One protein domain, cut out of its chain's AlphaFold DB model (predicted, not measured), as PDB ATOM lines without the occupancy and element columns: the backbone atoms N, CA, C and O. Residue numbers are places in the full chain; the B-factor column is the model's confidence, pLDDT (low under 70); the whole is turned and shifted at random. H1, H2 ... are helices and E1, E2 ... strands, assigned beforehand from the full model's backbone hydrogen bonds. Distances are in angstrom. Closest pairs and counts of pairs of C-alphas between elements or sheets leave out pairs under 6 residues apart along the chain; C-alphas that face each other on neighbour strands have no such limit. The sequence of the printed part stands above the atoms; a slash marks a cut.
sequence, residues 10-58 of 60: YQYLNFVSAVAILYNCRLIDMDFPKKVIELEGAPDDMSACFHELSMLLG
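AT A GLANCE: This is residues 10 to 58 of the 60 residues of an uncharacterized protein of Deltaproteobacteria bacterium (UniProt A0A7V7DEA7). A two-strand hairpin, E1 and E2, has two helices over one face, H1 mainly by E1 and H2 by E2, while its other face is bare. The helices run opposite ways, and H2 slants away from the hairpin toward its end. The 49 printed residues hold H1, E1, E2 and H2 in that order, a mixed class with an antiparallel sheet. The whole is compact, with a radius of gyration of the C-alphas of 9.9 A and spans of 28 by 21 by 16 A.

IN THESE COORDINATES: H1, residues 10 to 22, is 18.1 A long from C-alpha 10 at (24.589, 48.646, -21.558). E1, residues 26 to 31, is 15.2 A long, and E2, residues 36 to 40, 13.5 A. H2, residues 43 to 57, is 21.0 A long and ends at C-alpha 57, (25.082, 54.493, -35.013).

HOW THE PARTS SIT: In the hairpin, N 28 and O 38 are within hydrogen-bond range at 2.9 A. H1, with residues 16 to 20 alone, touches H2; their closest C-alphas, of Ala 20 and Cys 49, are 6.2 A apart. Their shallow tilt, 33 degrees, is only just short of steep. In both helices every O i to N i+4 pair is within hydrogen-bond range. E1 and H2 are apart.

THE WHOLE: The printed part has no cut, its three links are tight, and no printed residue is under pLDDT 70.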
ATOM      1  N   TYR A  10      26.008  48.709 -21.914       84.56
ATOM      2  CA  TYR A  10      24.589  48.646 -21.558       84.56
ATOM      3  C   TYR A  10      23.721  49.663 -22.300       84.56
ATOM      4  O   TYR A  10      22.605  49.345 -22.700       84.56
ATOM      5  N   GLN A  11      24.200  50.894 -22.479       84.56
ATOM      6  CA  GLN A  11      23.458  51.905 -23.233       84.56
ATOM      7  C   GLN A  11      23.348  51.520 -24.709       84.56
ATOM      8  O   GLN A  11      22.285  51.684 -25.297       84.56
ATOM      9  N   TYR A  12      24.417  50.973 -25.285       86.44
ATOM     10  CA  TYR A  12      24.434  50.485 -26.657       86.44
ATOM     11  C   TYR A  12      23.494  49.286 -26.839       86.44
ATOM     12  O   TYR A  12      22.671  49.287 -27.751       86.44
ATOM     13  N   LEU A  13      23.542  48.312 -25.924       87.94
ATOM     14  CA  LEU A  13      22.654  47.152 -25.939       87.94
ATOM     15  C   LEU A  13      21.183  47.558 -25.824       87.94
ATOM     16  O   LEU A  13      20.364  47.123 -26.632       87.94
ATOM     17  N   ASN A  14      20.848  48.415 -24.854       89.19
ATOM     18  CA  ASN A  14      19.482  48.906 -24.666       89.19
ATOM     19  C   ASN A  14      18.983  49.644 -25.906       89.19
ATOM     20  O   ASN A  14      17.829  49.491 -26.296       89.19
ATOM     21  N   PHE A  15      19.859  50.422 -26.535       89.19
ATOM     22  CA  PHE A  15      19.530  51.175 -27.730       89.19
ATOM     23  C   PHE A  15      19.204  50.266 -28.914       89.19
ATOM     24  O   PHE A  15      18.127  50.374 -29.494       89.19
ATOM     25  N   VAL A  16      20.096  49.326 -29.235       91.44
ATOM     26  CA  VAL A  16      19.874  48.369 -30.325       91.44
ATOM     27  C   VAL A  16      18.645  47.506 -30.051       91.44
ATOM     28  O   VAL A  16      17.847  47.283 -30.954       91.44
ATOM     29  N   SER A  17      18.456  47.069 -28.802       93.00
ATOM     30  CA  SER A  17      17.289  46.273 -28.404       93.00
ATOM     31  C   SER A  17      15.985  47.049 -28.589       93.00
ATOM     32  O   SER A  17      15.009  46.495 -29.087       93.00
ATOM     33  N   ALA A  18      15.962  48.335 -28.228       94.19
ATOM     34  CA  ALA A  18      14.789  49.185 -28.401       94.19
ATOM     35  C   ALA A  18      14.428  49.366 -29.882       94.19
ATOM     36  O   ALA A  18      13.255  49.259 -30.236       94.19
ATOM     37  N   VAL A  19      15.425  49.588 -30.747       94.31
ATOM     38  CA  VAL A  19      15.203  49.686 -32.195       94.31
ATOM     39  C   VAL A  19      14.719  48.348 -32.754       94.31
ATOM     40  O   VAL A  19      13.719  48.325 -33.460       94.31
ATOM     41  N   ALA A  20      15.343  47.228 -32.382       95.31
ATOM     42  CA  ALA A  20      14.906  45.908 -32.830       95.31
ATOM     43  C   ALA A  20      13.420  45.667 -32.502       95.31
ATOM     44  O   ALA A  20      12.640  45.361 -33.398       95.31
ATOM     45  N   ILE A  21      13.003  45.927 -31.256       95.44
ATOM     46  CA  ILE A  21      11.600  45.798 -30.828       95.44
ATOM     47  C   ILE A  21      10.673  46.727 -31.624       95.44
ATOM     48  O   ILE A  21       9.599  46.301 -32.042       95.44
ATOM     49  N   LEU A  22      11.072  47.985 -31.836       96.31
ATOM     50  CA  LEU A  22      10.257  48.975 -32.548       96.31
ATOM     51  C   LEU A  22       9.955  48.556 -33.995       96.31
ATOM     52  O   LEU A  22       8.866  48.833 -34.494       96.31
ATOM     53  N   TYR A  23      10.900  47.876 -34.643       95.44
ATOM     54  CA  TYR A  23      10.791  47.413 -36.027       95.44
ATOM     55  C   TYR A  23      10.527  45.907 -36.135       95.44
ATOM     56  O   TYR A  23      10.910  45.301 -37.127       95.44
ATOM     57  N   ASN A  24       9.909  45.282 -35.124       95.19
ATOM     58  CA  ASN A  24       9.573  43.847 -35.110       95.19
ATOM     59  C   ASN A  24      10.744  42.897 -35.438       95.19
ATOM     60  O   ASN A  24      10.546  41.762 -35.872       95.19
ATOM     61  N   CYS A  25      11.972  43.339 -35.192       95.69
ATOM     62  CA  CYS A  25      13.172  42.529 -35.296       95.69
ATOM     63  C   CYS A  25      13.534  41.949 -33.926       95.69
ATOM     64  O   CYS A  25      13.271  42.519 -32.865       95.69
ATOM     65  N   ARG A  26      14.197  40.801 -33.942       94.62
ATOM     66  CA  ARG A  26      14.722  40.122 -32.765       94.62
ATOM     67  C   ARG A  26      16.238  40.241 -32.762       94.62
ATOM     68  O   ARG A  26      16.900  39.787 -33.689       94.62
ATOM     69  N   LEU A  27      16.779  40.826 -31.699       94.12
ATOM     70  CA  LEU A  27      18.213  40.803 -31.424       94.12
ATOM     71  C   LEU A  27      18.620  39.390 -30.990       94.12
ATOM     72  O   LEU A  27      18.075  38.864 -30.019       94.12
ATOM     73  N   ILE A  28      19.541  38.781 -31.733       94.94
ATOM     74  CA  ILE A  28      20.036  37.420 -31.496       94.94
ATOM     75  C   ILE A  28      21.312  37.463 -30.675       94.94
ATOM     76  O   ILE A  28      21.386  36.841 -29.616       94.94
ATOM     77  N   ASP A  29      22.288  38.223 -31.159       93.12
ATOM     78  CA  ASP A  29      23.593  38.360 -30.535       93.12
ATOM     79  C   ASP A  29      24.187  39.743 -30.817       93.12
ATOM     80  O   ASP A  29      23.784  40.465 -31.740       93.12
ATOM     81  N   MET A  30      25.153  40.126 -29.990       89.50
ATOM     82  CA  MET A  30      25.892  41.364 -30.134       89.50
ATOM     83  C   MET A  30      27.328  41.203 -29.643       89.50
ATOM     84  O   MET A  30      27.589  41.046 -28.452       89.50
ATOM     85  N   ASP A  31      28.276  41.382 -30.559       89.00
ATOM     86  CA  ASP A  31      29.693  41.506 -30.230       89.00
ATOM     87  C   ASP A  31      30.034  42.998 -30.120       89.00
ATOM     88  O   ASP A  31      30.284  43.680 -31.122       89.00
ATOM     89  N   PHE A  32      30.007  43.524 -28.894       81.19
ATOM     90  CA  PHE A  32      30.292  44.934 -28.619       81.19
ATOM     91  C   PHE A  32      31.720  45.355 -29.020       81.19
ATOM     92  O   PHE A  32      31.851  46.366 -29.721       81.19
ATOM     93  N   PRO A  33      32.792  44.602 -28.681       83.56
ATOM     94  CA  PRO A  33      34.146  44.903 -29.152       83.56
ATOM     95  C   PRO A  33      34.261  45.019 -30.676       83.56
ATOM     96  O   PRO A  33      34.952  45.912 -31.171       83.56
ATOM     97  N   LYS A  34      33.574  44.148 -31.430       84.88
ATOM     98  CA  LYS A  34      33.591  44.170 -32.903       84.88
ATOM     99  C   LYS A  34      32.505  45.051 -33.525       84.88
ATOM    100  O   LYS A  34      32.536  45.281 -34.734       84.88
ATOM    101  N   LYS A  35      31.568  45.576 -32.727       81.12
ATOM    102  CA  LYS A  35      30.386  46.337 -33.176       81.12
ATOM    103  C   LYS A  35      29.589  45.591 -34.252       81.12
ATOM    104  O   LYS A  35      29.206  46.188 -35.269       81.12
ATOM    105  N   VAL A  36      29.401  44.293 -34.026       88.81
ATOM    106  CA  VAL A  36      28.602  43.388 -34.859       88.81
ATOM    107  C   VAL A  36      27.296  43.114 -34.122       88.81
ATOM    108  O   VAL A  36      27.308  42.837 -32.926       88.81
ATOM    109  N   ILE A  37      26.181  43.234 -34.837       91.00
ATOM    110  CA  ILE A  37      24.833  43.007 -34.321       91.00
ATOM    111  C   ILE A  37      24.201  41.939 -35.208       91.00
ATOM    112  O   ILE A  37      24.202  42.092 -36.430       91.00
ATOM    113  N   GLU A  38      23.661  40.892 -34.598       93.88
ATOM    114  CA  GLU A  38      22.910  39.853 -35.291       93.88
ATOM    115  C   GLU A  38      21.414  40.030 -35.015       93.88
ATOM    116  O   GLU A  38      20.974  40.051 -33.864       93.88
ATOM    117  N   LEU A  39      20.637  40.202 -36.083       94.50
ATOM    118  CA  LEU A  39      19.198  40.456 -36.038       94.50
ATOM    119  C   LEU A  39      18.464  39.431 -36.897       94.50
ATOM    120  O   LEU A  39      18.936  39.053 -37.968       94.50
ATOM    121  N   GLU A  40      17.284  39.039 -36.440       95.25
ATOM    122  CA  GLU A  40      16.360  38.154 -37.142       95.25
ATOM    123  C   GLU A  40      15.001  38.851 -37.266       95.25
ATOM    124  O   GLU A  40      14.516  39.447 -36.308       95.25
ATOM    125  N   GLY A  41      14.360  38.778 -38.428       94.50
ATOM    126  CA  GLY A  41      13.066  39.412 -38.664       94.50
ATOM    127  C   GLY A  41      12.537  39.112 -40.062       94.50
ATOM    128  O   GLY A  41      13.218  38.471 -40.870       94.50
ATOM    129  N   ALA A  42      11.322  39.574 -40.361       95.50
ATOM    130  CA  ALA A  42      10.798  39.514 -41.722       95.50
ATOM    131  C   ALA A  42      11.647  40.399 -42.663       95.50
ATOM    132  O   ALA A  42      12.223  41.387 -42.208       95.50
ATOM    133  N   PRO A  43      11.733  40.088 -43.972       93.25
ATOM    134  CA  PRO A  43      12.572  40.850 -44.903       93.25
ATOM    135  C   PRO A  43      12.295  42.363 -44.910       93.25
ATOM    136  O   PRO A  43      13.237  43.157 -44.909       93.25
ATOM    137  N   ASP A  44      11.020  42.757 -44.861       92.19
ATOM    138  CA  ASP A  44      10.604  44.165 -44.876       92.19
ATOM    139  C   ASP A  44      10.984  44.890 -43.569       92.19
ATOM    140  O   ASP A  44      11.514  46.004 -43.596       92.19
ATOM    141  N   ASP A  45      10.803  44.217 -42.431       93.94
ATOM    142  CA  ASP A  45      11.152  44.706 -41.092       93.94
ATOM    143  C   ASP A  45      12.673  44.868 -40.924       93.94
ATOM    144  O   ASP A  45      13.156  45.881 -40.412       93.94
ATOM    145  N   MET A  46      13.447  43.903 -41.438       94.25
ATOM    146  CA  MET A  46      14.911  43.918 -41.395       94.25
ATOM    147  C   MET A  46      15.499  45.119 -42.134       94.25
ATOM    148  O   MET A  46      16.460  45.721 -41.653       94.25
ATOM    149  N   SER A  47      14.921  45.506 -43.277       93.00
ATOM    150  CA  SER A  47      15.376  46.688 -44.014       93.00
ATOM    151  C   SER A  47      15.167  47.971 -43.207       93.00
ATOM    152  O   SER A  47      16.045  48.837 -43.193       93.00
ATOM    153  N   ALA A  48      14.026  48.101 -42.526       92.94
ATOM    154  CA  ALA A  48      13.718  49.266 -41.703       92.94
ATOM    155  C   ALA A  48      14.591  49.315 -40.437       92.94
ATOM    156  O   ALA A  48      15.183  50.352 -40.132       92.94
ATOM    157  N   CYS A  49      14.760  48.177 -39.756       93.94
ATOM    158  CA  CYS A  49      15.620  48.067 -38.581       93.94
ATOM    159  C   CYS A  49      17.089  48.363 -38.915       93.94
ATOM    160  O   CYS A  49      17.762  49.083 -38.177       93.94
ATOM    161  N   PHE A  50      17.595  47.839 -40.037       91.25
ATOM    162  CA  PHE A  50      18.954  48.121 -40.495       91.25
ATOM    163  C   PHE A  50      19.148  49.607 -40.811       91.25
ATOM    164  O   PHE A  50      20.159  50.187 -40.409       91.25
ATOM    165  N   HIS A  51      18.189  50.226 -41.506       91.69
ATOM    166  CA  HIS A  51      18.246  51.646 -41.845       91.69
ATOM    167  C   HIS A  51      18.340  52.522 -40.591       91.69
ATOM    168  O   HIS A  51      19.246  53.354 -40.486       91.69
ATOM    169  N   GLU A  52      17.468  52.285 -39.612       92.06
ATOM    170  CA  GLU A  52      17.419  53.087 -38.391       92.06
ATOM    171  C   GLU A  52      18.689  52.912 -37.542       92.06
ATOM    172  O   GLU A  52      19.313  53.892 -37.126       92.06
ATOM    173  N   LEU A  53      19.144  51.668 -37.348       90.12
ATOM    174  CA  LEU A  53      20.397  51.392 -36.637       90.12
ATOM    175  C   LEU A  53      21.604  52.037 -37.327       90.12
ATOM    176  O   LEU A  53      22.484  52.564 -36.648       90.12
ATOM    177  N   SER A  54      21.649  52.023 -38.658       88.62
ATOM    178  CA  SER A  54      22.749  52.606 -39.435       88.62
ATOM    179  C   SER A  54      22.807  54.126 -39.288       88.62
ATOM    180  O   SER A  54      23.883  54.671 -39.018       88.62
ATOM    181  N   MET A  55      21.655  54.806 -39.369       88.00
ATOM    182  CA  MET A  55      21.563  56.252 -39.143       88.00
ATOM    183  C   MET A  55      22.003  56.635 -37.730       88.00
ATOM    184  O   MET A  55      22.826  57.533 -37.546       88.00
ATOM    185  N   LEU A  56      21.478  55.939 -36.725       82.00
ATOM    186  CA  LEU A  56      21.695  56.293 -35.328       82.00
ATOM    187  C   LEU A  56      23.107  55.961 -34.830       82.00
ATOM    188  O   LEU A  56      23.648  56.666 -33.976       82.00
ATOM    189  N   LEU A  57      23.719  54.901 -35.361       82.38
ATOM    190  CA  LEU A  57      25.082  54.493 -35.013       82.38
ATOM    191  C   LEU A  57      26.154  55.145 -35.899       82.38
ATOM    192  O   LEU A  57      27.344  54.899 -35.685       82.38
ATOM    193  N   GLY A  58      25.756  55.973 -36.872       75.06
ATOM    194  CA  GLY A  58      26.668  56.698 -37.756       75.06
ATOM    195  C   GLY A  58      27.439  55.797 -38.722       75.06
ATOM    196  O   GLY A  58      28.570  56.121 -39.084       75.06
TER     197      GLY A  58